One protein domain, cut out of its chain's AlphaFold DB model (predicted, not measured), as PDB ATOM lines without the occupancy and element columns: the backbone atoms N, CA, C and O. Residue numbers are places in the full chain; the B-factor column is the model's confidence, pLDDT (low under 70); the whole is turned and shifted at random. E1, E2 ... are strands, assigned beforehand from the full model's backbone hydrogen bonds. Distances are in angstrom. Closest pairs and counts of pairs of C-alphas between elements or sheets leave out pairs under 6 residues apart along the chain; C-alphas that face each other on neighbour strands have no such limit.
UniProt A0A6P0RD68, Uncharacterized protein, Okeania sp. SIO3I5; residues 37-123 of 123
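AT A GLANCE: This is residues 37 to 123 of the 123 residues of an uncharacterized protein of Okeania sp. SIO3I5 (UniProt A0A6P0RD68). A single sheet folds over on itself into a flattened, partly closed barrel: E5, E2 and E3 make one wall, and E4, E1 and E6 make the wall opposite. The bent hairpin of E2 and E3 turns over one end, where E2 joins E4; the side between E5 and E6 stays unpaired by named strands. The printed part has 87 residues, with six named strands, E1 to E6 in chain order, and no named helix; the class is all strand. The sheet is branched, its neighbour pairs antiparallel. It is only just compact, close to loose, with a radius of gyration of the C-alphas of 14.0 A, and elongated, spanning 43 by 24 by 19 A.

HOW THE PARTS SIT: Start at E2, residues 57 to 69, which bends by 139 degrees at residue 66. On one side is E3, residues 74 to 84, its hairpin partner; N 60 and O 81 are 2.8 A apart, within hydrogen-bond range. On the other side are E5, residues 98 to 103, with N 61 and O 101 at 2.8 A, and E4, residues 89 to 94, with N 68 and O 93 at 2.8 A. On the side of E4 other than that of E2, look for E1, residues 37 to 47, with N 39 and O 90 at 2.9 A; on the other side of E1 from E4 is the edge strand E6, residues 113 to 122, with N 38 and O 121 at 2.8 A. The closest C-alphas of E5 and E6, Ala 102 and Val 118, are 7.9 A apart. E1 and E5 are apart.

IN THESE COORDINATES: Find C-alpha 37 at (92.734, 99.734, 8.388); E1 runs 27.6 A from there, bending by 67 degrees at residue 44. E2 spans 19.1 A, E3 21.0 A with a bend of 111 degrees at residue 77, E4 15.6 A and E5 16.6 A. E6 spans 29.9 A to C-alpha 122 at (97.217, 100.725, 7.130).

THE WHOLE: The two C-alphas farthest apart, Gly 51 and Glu 95, are 43.4 A apart. The printed part has no cut, and no link is long. No printed residue has a pLDDT under 70.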
ATOM      1  N   TYR A  37      92.002 100.736   7.625       98.75
ATOM      2  CA  TYR A  37      92.734  99.734   8.388       98.75
ATOM      3  C   TYR A  37      92.256  98.324   8.079       98.75
ATOM      4  O   TYR A  37      91.055  98.072   7.983       98.75
ATOM      5  N   VAL A  38      93.197  97.384   8.018       98.56
ATOM      6  CA  VAL A  38      92.934  95.942   8.007       98.56
ATOM      7  C   VAL A  38      93.443  95.336   9.305       98.56
ATOM      8  O   VAL A  38      94.630  95.421   9.626       98.56
ATOM      9  N   LEU A  39      92.546  94.688  10.042       98.50
ATOM     10  CA  LEU A  39      92.873  93.957  11.259       98.50
ATOM     11  C   LEU A  39      92.840  92.459  10.987       98.50
ATOM     12  O   LEU A  39      91.879  91.958  10.400       98.50
ATOM     13  N   ARG A  40      93.878  91.745  11.435       98.25
ATOM     14  CA  ARG A  40      94.013  90.290  11.260       98.25
ATOM     15  C   ARG A  40      94.849  89.643  12.356       98.25
ATOM     16  O   ARG A  40      95.695  90.304  12.965       98.25
ATOM     17  N   ILE A  41      94.691  88.336  12.547       98.50
ATOM     18  CA  ILE A  41      95.615  87.564  13.381       98.50
ATOM     19  C   ILE A  41      96.952  87.471  12.646       98.50
ATOM     20  O   ILE A  41      97.033  86.991  11.519       98.50
ATOM     21  N   LYS A  42      98.024  87.935  13.288       97.94
ATOM     22  CA  LYS A  42      99.391  87.773  12.788       97.94
ATOM     23  C   LYS A  42      99.931  86.386  13.104       97.94
ATOM     24  O   LYS A  42     100.598  85.777  12.273       97.94
ATOM     25  N   SER A  43      99.703  85.931  14.333       97.81
ATOM     26  CA  SER A  43     100.238  84.677  14.860       97.81
ATOM     27  C   SER A  43      99.599  84.326  16.199       97.81
ATOM     28  O   SER A  43      99.069  85.202  16.884       97.81
ATOM     29  N   GLY A  44      99.768  83.070  16.609       96.88
ATOM     30  CA  GLY A  44      99.398  82.598  17.938       96.88
ATOM     31  C   GLY A  44      98.081  81.833  17.962       96.88
ATOM     32  O   GLY A  44      97.390  81.710  16.954       96.88
ATOM     33  N   THR A  45      97.771  81.288  19.130       96.19
ATOM     34  CA  THR A  45      96.588  80.459  19.386       96.19
ATOM     35  C   THR A  45      96.244  80.517  20.868       96.19
ATOM     36  O   THR A  45      97.144  80.716  21.687       96.19
ATOM     37  N   PHE A  46      94.994  80.230  21.208       94.19
ATOM     38  CA  PHE A  46      94.469  80.245  22.570       94.19
ATOM     39  C   PHE A  46      93.689  78.955  22.888       94.19
ATOM     40  O   PHE A  46      93.131  78.341  21.982       94.19
ATOM     41  N   SER A  47      93.639  78.542  24.159       94.00
ATOM     42  CA  SER A  47      92.827  77.410  24.639       94.00
ATOM     43  C   SER A  47      92.069  77.728  25.931       94.00
ATOM     44  O   SER A  47      92.692  78.197  26.885       94.00
ATOM     45  N   TYR A  48      90.792  77.327  25.985       89.25
ATOM     46  CA  TYR A  48      89.866  77.424  27.129       89.25
ATOM     47  C   TYR A  48      90.063  76.326  28.193       89.25
ATOM     48  O   TYR A  48      89.114  75.650  28.590       89.25
ATOM     49  N   GLY A  49      91.305  76.050  28.586       89.50
ATOM     50  CA  GLY A  49      91.582  75.058  29.623       89.50
ATOM     51  C   GLY A  49      92.743  74.117  29.330       89.50
ATOM     52  O   GLY A  49      93.250  73.998  28.210       89.50
ATOM     53  N   ASN A  50      93.153  73.395  30.372       82.62
ATOM     54  CA  ASN A  50      94.277  72.474  30.291       82.62
ATOM     55  C   ASN A  50      93.949  71.261  29.403       82.62
ATOM     56  O   ASN A  50      92.975  70.548  29.633       82.62
ATOM     57  N   GLY A  51      94.786  71.017  28.392       83.69
ATOM     58  CA  GLY A  51      94.599  69.930  27.428       83.69
ATOM     59  C   GLY A  51      93.525  70.191  26.365       83.69
ATOM     60  O   GLY A  51      93.295  69.316  25.530       83.69
ATOM     61  N   ALA A  52      92.890  71.369  26.360       90.25
ATOM     62  CA  ALA A  52      91.972  71.766  25.299       90.25
ATOM     63  C   ALA A  52      92.727  72.064  23.991       90.25
ATOM     64  O   ALA A  52      93.907  72.431  23.990       90.25
ATOM     65  N   ALA A  53      92.030  71.908  22.862       91.94
ATOM     66  CA  ALA A  53      92.565  72.300  21.566       91.94
ATOM     67  C   ALA A  53      92.857  73.808  21.548       91.94
ATOM     68  O   ALA A  53      92.150  74.605  22.164       91.94
ATOM     69  N   LYS A  54      93.925  74.179  20.840       93.69
ATOM     70  CA  LYS A  54      94.320  75.571  20.655       93.69
ATOM     71  C   LYS A  54      93.774  76.087  19.332       93.69
ATOM     72  O   LYS A  54      94.021  75.467  18.300       93.69
ATOM     73  N   GLU A  55      93.103  77.230  19.362       94.75
ATOM     74  CA  GLU A  55      92.487  77.843  18.185       94.75
ATOM     75  C   GLU A  55      92.953  79.297  17.992       94.75
ATOM     76  O   GLU A  55      93.175  80.020  18.971       94.75
ATOM     77  N   PRO A  56      93.149  79.748  16.741       95.50
ATOM     78  CA  PRO A  56      93.408  81.147  16.424       95.50
ATOM     79  C   PRO A  56      92.092  81.937  16.418       95.50
ATOM     80  O   PRO A  56      91.487  82.150  15.371       95.50
ATOM     81  N   PHE A  57      91.654  82.369  17.597       96.62
ATOM     82  CA  PHE A  57      90.423  83.135  17.786       96.62
ATOM     83  C   PHE A  57      90.676  84.416  18.578       96.62
ATOM     84  O   PHE A  57      91.393  84.388  19.564       96.62
ATOM     85  N   VAL A  58      90.055  85.533  18.220       97.56
ATOM     86  CA  VAL A  58      90.003  86.721  19.083       97.56
ATOM     87  C   VAL A  58      88.685  87.458  18.884       97.56
ATOM     88  O   VAL A  58      88.206  87.599  17.755       97.56
ATOM     89  N   LEU A  59      88.102  87.944  19.981       98.00
ATOM     90  CA  LEU A  59      86.939  88.820  19.945       98.00
ATOM     91  C   LEU A  59      87.400  90.279  19.916       98.00
ATOM     92  O   LEU A  59      88.248  90.692  20.707       98.00
ATOM     93  N   LEU A  60      86.814  91.055  19.014       98.50
ATOM     94  CA  LEU A  60      87.050  92.480  18.857       98.50
ATOM     95  C   LEU A  60      85.811  93.262  19.298       98.50
ATOM     96  O   LEU A  60      84.706  93.027  18.802       98.50
ATOM     97  N   TRP A  61      86.022  94.231  20.182       98.25
ATOM     98  CA  TRP A  61      85.081  95.301  20.482       98.25
ATOM     99  C   TRP A  61      85.626  96.601  19.905       98.25
ATOM    100  O   TRP A  61      86.706  97.046  20.287       98.25
ATOM    101  N   ILE A  62      84.907  97.198  18.960       98.38
ATOM    102  CA  ILE A  62      85.338  98.415  18.270       98.38
ATOM    103  C   ILE A  62      84.323  99.493  18.600       98.38
ATOM    104  O   ILE A  62      83.128  99.275  18.406       98.38
ATOM    105  N   TYR A  63      84.773 100.627  19.126       98.06
ATOM    106  CA  TYR A  63      83.875 101.642  19.663       98.06
ATOM    107  C   TYR A  63      84.491 103.040  19.689       98.06
ATOM    108  O   TYR A  63      85.709 103.212  19.661       98.06
ATOM    109  N   GLY A  64      83.620 104.042  19.799       96.44
ATOM    110  CA  GLY A  64      83.998 105.450  19.769       96.44
ATOM    111  C   GLY A  64      84.088 105.983  18.339       96.44
ATOM    112  O   GLY A  64      84.311 105.230  17.393       96.44
ATOM    113  N   GLY A  65      83.882 107.293  18.197       96.38
ATOM    114  CA  GLY A  65      83.882 107.962  16.899       96.38
ATOM    115  C   GLY A  65      82.840 107.393  15.930       96.38
ATOM    116  O   GLY A  65      81.730 107.019  16.327       96.38
ATOM    117  N   LYS A  66      83.225 107.327  14.654       98.12
ATOM    118  CA  LYS A  66      82.463 106.759  13.541       98.12
ATOM    119  C   LYS A  66      83.403 106.039  12.592       98.12
ATOM    120  O   LYS A  66      84.460 106.558  12.235       98.12
ATOM    121  N   PHE A  67      82.992 104.856  12.170       98.56
ATOM    122  CA  PHE A  67      83.731 104.042  11.221       98.56
ATOM    123  C   PHE A  67      82.780 103.128  10.454       98.56
ATOM    124  O   PHE A  67      81.726 102.717  10.954       98.56
ATOM    125  N   LYS A  68      83.152 102.794   9.225       98.50
ATOM    126  CA  LYS A  68      82.431 101.859   8.374       98.50
ATOM    127  C   LYS A  68      83.110 100.501   8.420       98.50
ATOM    128  O   LYS A  68      84.286 100.371   8.084       98.50
ATOM    129  N   ASN A  69      82.361  99.473   8.804       97.44
ATOM    130  CA  ASN A  69      82.815  98.093   8.660       97.44
ATOM    131  C   ASN A  69      82.560  97.646   7.219       97.44
ATOM    132  O   ASN A  69      81.414  97.426   6.831       97.44
ATOM    133  N   LEU A  70      83.614  97.476   6.418       97.44
ATOM    134  CA  LEU A  70      83.454  97.168   4.993       97.44
ATOM    135  C   LEU A  70      82.883  95.765   4.733       97.44
ATOM    136  O   LEU A  70      82.371  95.517   3.644       97.44
ATOM    137  N   LYS A  71      82.900  94.865   5.726       94.88
ATOM    138  CA  LYS A  71      82.263  93.543   5.622       94.88
ATOM    139  C   LYS A  71      80.736  93.630   5.663       94.88
ATOM    140  O   LYS A  71      80.072  92.818   5.027       94.88
ATOM    141  N   THR A  72      80.182  94.581   6.416       95.69
ATOM    142  CA  THR A  72      78.726  94.790   6.519       95.69
ATOM    143  C   THR A  72      78.237  95.950   5.658       95.69
ATOM    144  O   THR A  72      77.068  95.975   5.296       95.69
ATOM    145  N   GLY A  73      79.115  96.898   5.324       96.88
ATOM    146  CA  GLY A  73      78.779  98.135   4.619       96.88
ATOM    147  C   GLY A  73      78.220  99.242   5.520       96.88
ATOM    148  O   GLY A  73      77.961 100.336   5.025       96.88
ATOM    149  N   GLU A  74      78.077  98.986   6.821       96.94
ATOM    150  CA  GLU A  74      77.394  99.877   7.763       96.94
ATOM    151  C   GLU A  74      78.354 100.856   8.443       96.94
ATOM    152  O   GLU A  74      79.428 100.461   8.913       96.94
ATOM    153  N   LEU A  75      77.929 102.119   8.538       98.06
ATOM    154  CA  LEU A  75      78.579 103.160   9.336       98.06
ATOM    155  C   LEU A  75      78.037 103.102  10.771       98.06
ATOM    156  O   LEU A  75      76.830 103.209  10.990       98.06
ATOM    157  N   THR A  76      78.916 102.937  11.755       97.88
ATOM    158  CA  THR A  76      78.534 102.803  13.167       97.88
ATOM    159  C   THR A  76      79.560 103.464  14.087       97.88
ATOM    160  O   THR A  76      80.690 103.731  13.689       97.88
ATOM    161  N   GLY A  77      79.157 103.740  15.327       98.12
ATOM    162  CA  GLY A  77      80.064 104.160  16.401       98.12
ATOM    163  C   GLY A  77      80.485 103.013  17.319       98.12
ATOM    164  O   GLY A  77      81.312 103.213  18.207       98.12
ATOM    165  N   ALA A  78      79.897 101.824  17.149       97.31
ATOM    166  CA  ALA A  78      80.300 100.631  17.878       97.31
ATOM    167  C   ALA A  78      79.885  99.332  17.171       97.31
ATOM    168  O   ALA A  78      78.803  99.247  16.582       97.31
ATOM    169  N   THR A  79      80.725  98.300  17.238       97.06
ATOM    170  CA  THR A  79      80.405  96.963  16.728       97.06
ATOM    171  C   THR A  79      81.273  95.881  17.363       97.06
ATOM    172  O   THR A  79      82.370  96.144  17.857       97.06
ATOM    173  N   TRP A  80      80.780  94.647  17.303       96.69
ATOM    174  CA  TRP A  80      81.542  93.451  17.638       96.69
ATOM    175  C   TRP A  80      82.011  92.768  16.360       96.69
ATOM    176  O   TRP A  80      81.285  92.705  15.366       96.69
ATOM    177  N   SER A  81      83.208  92.202  16.396       97.31
ATOM    178  CA  SER A  81      83.678  91.287  15.363       97.31
ATOM    179  C   SER A  81      84.512  90.178  15.983       97.31
ATOM    180  O   SER A  81      84.957  90.290  17.118       97.31
ATOM    181  N   SER A  82      84.737  89.107  15.239       96.94
ATOM    182  CA  SER A  82      85.670  88.051  15.613       96.94
ATOM    183  C   SER A  82      86.650  87.833  14.476       96.94
ATOM    184  O   SER A  82      86.253  87.880  13.311       96.94
ATOM    185  N   LEU A  83      87.894  87.521  14.818       97.88
ATOM    186  CA  LEU A  83      88.822  86.877  13.896       97.88
ATOM    187  C   LEU A  83      88.920  85.420  14.339       97.88
ATOM    188  O   LEU A  83      89.377  85.165  15.448       97.88
ATOM    189  N   ASN A  84      88.431  84.487  13.525       96.12
ATOM    190  CA  ASN A  84      88.344  83.066  13.858       96.12
ATOM    191  C   ASN A  84      89.116  82.215  12.840       96.12
ATOM    192  O   ASN A  84      88.577  81.318  12.190       96.12
ATOM    193  N   GLY A  85      90.389  82.551  12.669       95.75
ATOM    194  CA  GLY A  85      91.270  81.981  11.663       95.75
ATOM    195  C   GLY A  85      92.358  82.968  11.259       95.75
ATOM    196  O   GLY A  85      92.210  84.178  11.414       95.75
ATOM    197  N   TYR A  86      93.463  82.457  10.719       96.31
ATOM    198  CA  TYR A  86      94.571  83.303  10.257       96.31
ATOM    199  C   TYR A  86      94.217  84.139   9.016       96.31
ATOM    200  O   TYR A  86      94.779  85.216   8.829       96.31
ATOM    201  N   ASP A  87      93.271  83.660   8.205       96.00
ATOM    202  CA  ASP A  87      92.805  84.340   6.990       96.00
ATOM    203  C   ASP A  87      91.637  85.300   7.255       96.00
ATOM    204  O   ASP A  87      91.234  86.054   6.366       96.00
ATOM    205  N   ASP A  88      91.093  85.298   8.476       97.56
ATOM    206  CA  ASP A  88      90.024  86.211   8.846       97.56
ATOM    207  C   ASP A  88      90.569  87.631   8.990       97.56
ATOM    208  O   ASP A  88      91.567  87.899   9.668       97.56
ATOM    209  N   THR A  89      89.846  88.563   8.378       97.38
ATOM    210  CA  THR A  89      90.138  89.989   8.459       97.38
ATOM    211  C   THR A  89      88.872  90.793   8.695       97.38
ATOM    212  O   THR A  89      87.791  90.434   8.213       97.38
ATOM    213  N   ILE A  90      89.027  91.945   9.336       97.75
ATOM    214  CA  ILE A  90      88.054  93.034   9.273       97.75
ATOM    215  C   ILE A  90      88.732  94.272   8.694       97.75
ATOM    216  O   ILE A  90      89.827  94.640   9.118       97.75
ATOM    217  N   THR A  91      88.068  94.905   7.730       98.38
ATOM    218  CA  THR A  91      88.513  96.171   7.146       98.38
ATOM    219  C   THR A  91      87.598  97.288   7.616       98.38
ATOM    220  O   THR A  91      86.371  97.181   7.505       98.38
ATOM    221  N   LEU A  92      88.204  98.345   8.142       98.56
ATOM    222  CA  LEU A  92      87.525  99.514   8.676       98.56
ATOM    223  C   LEU A  92      87.945 100.753   7.893       98.56
ATOM    224  O   LEU A  92      89.133 100.979   7.679       98.56
ATOM    225  N   GLU A  93      86.970 101.567   7.519       98.69
ATOM    226  CA  GLU A  93      87.184 102.952   7.101       98.69
ATOM    227  C   GLU A  93      86.784 103.845   8.280       98.69
ATOM    228  O   GLU A  93      85.615 103.904   8.652       98.69
ATOM    229  N   VAL A  94      87.763 104.459   8.937       98.69
ATOM    230  CA  VAL A  94      87.589 105.249  10.161       98.69
ATOM    231  C   VAL A  94      87.454 106.721   9.787       98.69
ATOM    232  O   VAL A  94      88.345 107.287   9.157       98.69
ATOM    233  N   GLU A  95      86.346 107.345  10.185       98.56
ATOM    234  CA  GLU A  95      86.061 108.764   9.922       98.56
ATOM    235  C   GLU A  95      86.401 109.646  11.128       98.56
ATOM    236  O   GLU A  95      86.866 110.775  10.982       98.56
ATOM    237  N   GLU A  96      86.191 109.124  12.336       98.56
ATOM    238  CA  GLU A  96      86.518 109.781  13.598       98.56
ATOM    239  C   GLU A  96      87.289 108.799  14.484       98.56
ATOM    240  O   GLU A  96      87.020 107.599  14.449       98.56
ATOM    241  N   LYS A  97      88.208 109.316  15.307       98.62
ATOM    242  CA  LYS A  97      89.043 108.529  16.223       98.62
ATOM    243  C   LYS A  97      88.230 107.451  16.957       98.62
ATOM    244  O   LYS A  97      87.304 107.770  17.707       98.62
ATOM    245  N   ALA A  98      88.625 106.196  16.779       98.50
ATOM    246  CA  ALA A  98      87.968 105.022  17.347       98.50
ATOM    247  C   ALA A  98      88.953 104.190  18.176       98.50
ATOM    248  O   ALA A  98      90.169 104.352  18.081       98.50
ATOM    249  N   THR A  99      88.437 103.288  19.005       98.62
ATOM    250  CA  THR A  99      89.235 102.335  19.785       98.62
ATOM    251  C   THR A  99      88.881 100.917  19.378       98.62
ATOM    252  O   THR A  99      87.709 100.577  19.220       98.62
ATOM    253  N   VAL A 100      89.905 100.085  19.232       98.50
ATOM    254  CA  VAL A 100      89.778  98.640  19.073       98.50
ATOM    255  C   VAL A 100      90.264  97.992  20.358       98.50
ATOM    256  O   VAL A 100      91.395  98.226  20.774       98.50
ATOM    257  N   SER A 101      89.424  97.153  20.949       98.56
ATOM    258  CA  SER A 101      89.742  96.274  22.069       98.56
ATOM    259  C   SER A 101      89.714  94.826  21.588       98.56
ATOM    260  O   SER A 101      88.728  94.389  21.000       98.56
ATOM    261  N   ALA A 102      90.783  94.080  21.842       98.44
ATOM    262  CA  ALA A 102      90.944  92.674  21.502       98.44
ATOM    263  C   ALA A 102      91.044  91.838  22.784       98.44
ATOM    264  O   ALA A 102      91.847  92.147  23.672       98.44
ATOM    265  N   LEU A 103      90.218  90.796  22.894       97.44
ATOM    266  CA  LEU A 103      90.123  89.986  24.106       97.44
ATOM    267  C   LEU A 103      89.559  88.575  23.871       97.44
ATOM    268  O   LEU A 103      89.094  88.230  22.783       97.44
ATOM    269  N   PHE A 104      89.543  87.796  24.952       95.62
ATOM    270  CA  PHE A 104      88.857  86.514  25.075       95.62
ATOM    271  C   PHE A 104      87.763  86.621  26.140       95.62
ATOM    272  O   PHE A 104      87.933  87.330  27.130       95.62
ATOM    273  N   LEU A 105      86.656  85.902  25.954       93.38
ATOM    274  CA  LEU A 105      85.603  85.777  26.963       93.38
ATOM    275  C   LEU A 105      85.655  84.388  27.577       93.38
ATOM    276  O   LEU A 105      85.524  83.405  26.852       93.38
ATOM    277  N   ASP A 106      85.809  84.324  28.894       93.25
ATOM    278  CA  ASP A 106      85.845  83.078  29.644       93.25
ATOM    279  C   ASP A 106      85.299  83.284  31.059       93.25
ATOM    280  O   ASP A 106      85.412  84.361  31.644       93.25
ATOM    281  N   THR A 107      84.719  82.230  31.614       91.31
ATOM    282  CA  THR A 107      84.271  82.165  33.004       91.31
ATOM    283  C   THR A 107      85.363  81.677  33.961       91.31
ATOM    284  O   THR A 107      85.248  81.921  35.162       91.31
ATOM    285  N   ASN A 108      86.439  81.049  33.464       93.06
ATOM    286  CA  ASN A 108      87.587  80.628  34.269       93.06
ATOM    287  C   ASN A 108      88.921  81.007  33.608       93.06
ATOM    288  O   ASN A 108      89.468  80.264  32.818       93.06
ATOM    289  N   LYS A 109      89.522  82.142  33.972       92.62
ATOM    290  CA  LYS A 109      90.794  82.555  33.345       92.62
ATOM    291  C   LYS A 109      92.036  81.762  33.775       92.62
ATOM    292  O   LYS A 109      93.101  81.974  33.206       92.62
ATOM    293  N   GLN A 110      91.948  80.940  34.823       94.19
ATOM    294  CA  GLN A 110      93.129  80.340  35.468       94.19
ATOM    295  C   GLN A 110      93.709  79.151  34.700       94.19
ATOM    296  O   GLN A 110      94.875  78.815  34.885       94.19
ATOM    297  N   ASP A 111      92.908  78.506  33.859       94.69
ATOM    298  CA  ASP A 111      93.315  77.375  33.026       94.69
ATOM    299  C   ASP A 111      93.530  77.763  31.554       94.69
ATOM    300  O   ASP A 111      93.878  76.908  30.734       94.69
ATOM    301  N   ASN A 112      93.415  79.053  31.232       95.00
ATOM    302  CA  ASN A 112      93.718  79.570  29.907       95.00
ATOM    303  C   ASN A 112      95.199  79.468  29.564       95.00
ATOM    304  O   ASN A 112      96.083  79.643  30.406       95.00
ATOM    305  N   SER A 113      95.479  79.209  28.287       95.00
ATOM    306  CA  SER A 113      96.849  79.159  27.782       95.00
ATOM    307  C   SER A 113      96.961  79.694  26.360       95.00
ATOM    308  O   SER A 113      96.036  79.574  25.557       95.00
ATOM    309  N   GLY A 114      98.140  80.224  26.038       94.94
ATOM    310  CA  GLY A 114      98.438  80.782  24.725       94.94
ATOM    311  C   GLY A 114      98.271  82.298  24.659       94.94
ATOM    312  O   GLY A 114      97.873  82.949  25.619       94.94
ATOM    313  N   GLU A 115      98.639  82.846  23.511       96.69
ATOM    314  CA  GLU A 115      98.612  84.272  23.210       96.69
ATOM    315  C   GLU A 115      98.355  84.427  21.711       96.69
ATOM    316  O   GLU A 115      98.797  83.594  20.911       96.69
ATOM    317  N   ILE A 116      97.639  85.486  21.335       97.75
ATOM    318  CA  ILE A 116      97.401  85.868  19.946       97.75
ATOM    319  C   ILE A 116      97.879  87.296  19.738       97.75
ATOM    320  O   ILE A 116      97.572  88.194  20.517       97.75
ATOM    321  N   VAL A 117      98.598  87.501  18.637       98.38
ATOM    322  CA  VAL A 117      99.023  88.823  18.187       98.38
ATOM    323  C   VAL A 117      98.113  89.257  17.049       98.38
ATOM    324  O   VAL A 117      98.078  88.618  15.997       98.38
ATOM    325  N   VAL A 118      97.413  90.374  17.236       98.56
ATOM    326  CA  VAL A 118      96.619  91.027  16.188       98.56
ATOM    327  C   VAL A 118      97.471  92.105  15.527       98.56
ATOM    328  O   VAL A 118      98.127  92.894  16.201       98.56
ATOM    329  N   SER A 119      97.499  92.130  14.196       98.38
ATOM    330  CA  SER A 119      98.057  93.250  13.436       98.38
ATOM    331  C   SER A 119      96.957  94.215  13.039       98.38
ATOM    332  O   SER A 119      95.894  93.784  12.604       98.38
ATOM    333  N   ILE A 120      97.268  95.502  13.146       98.50
ATOM    334  CA  ILE A 120      96.500  96.613  12.591       98.50
ATOM    335  C   ILE A 120      97.385  97.193  11.491       98.50
ATOM    336  O   ILE A 120      98.495  97.642  11.773       98.50
ATOM    337  N   LEU A 121      96.948  97.069  10.244       98.06
ATOM    338  CA  LEU A 121      97.706  97.483   9.067       98.06
ATOM    339  C   LEU A 121      96.989  98.651   8.404       98.06
ATOM    340  O   LEU A 121      95.778  98.563   8.206       98.06
ATOM    341  N   ASP A 122      97.728  99.690   8.030       96.25
ATOM    342  CA  ASP A 122      97.217 100.725   7.130       96.25
ATOM    343  C   ASP A 122      96.961 100.100   5.746       96.25
ATOM    344  O   ASP A 122      97.758  99.272   5.284       96.25
ATOM    345  N   ALA A 123      95.837 100.454   5.120       86.06
ATOM    346  CA  ALA A 123      95.412  99.942   3.811       86.06
ATOM    347  C   ALA A 123      95.623 100.955   2.679       86.06
ATOM    348  O   ALA A 123      95.441 102.169   2.924       86.06
TER     349      ALA A 123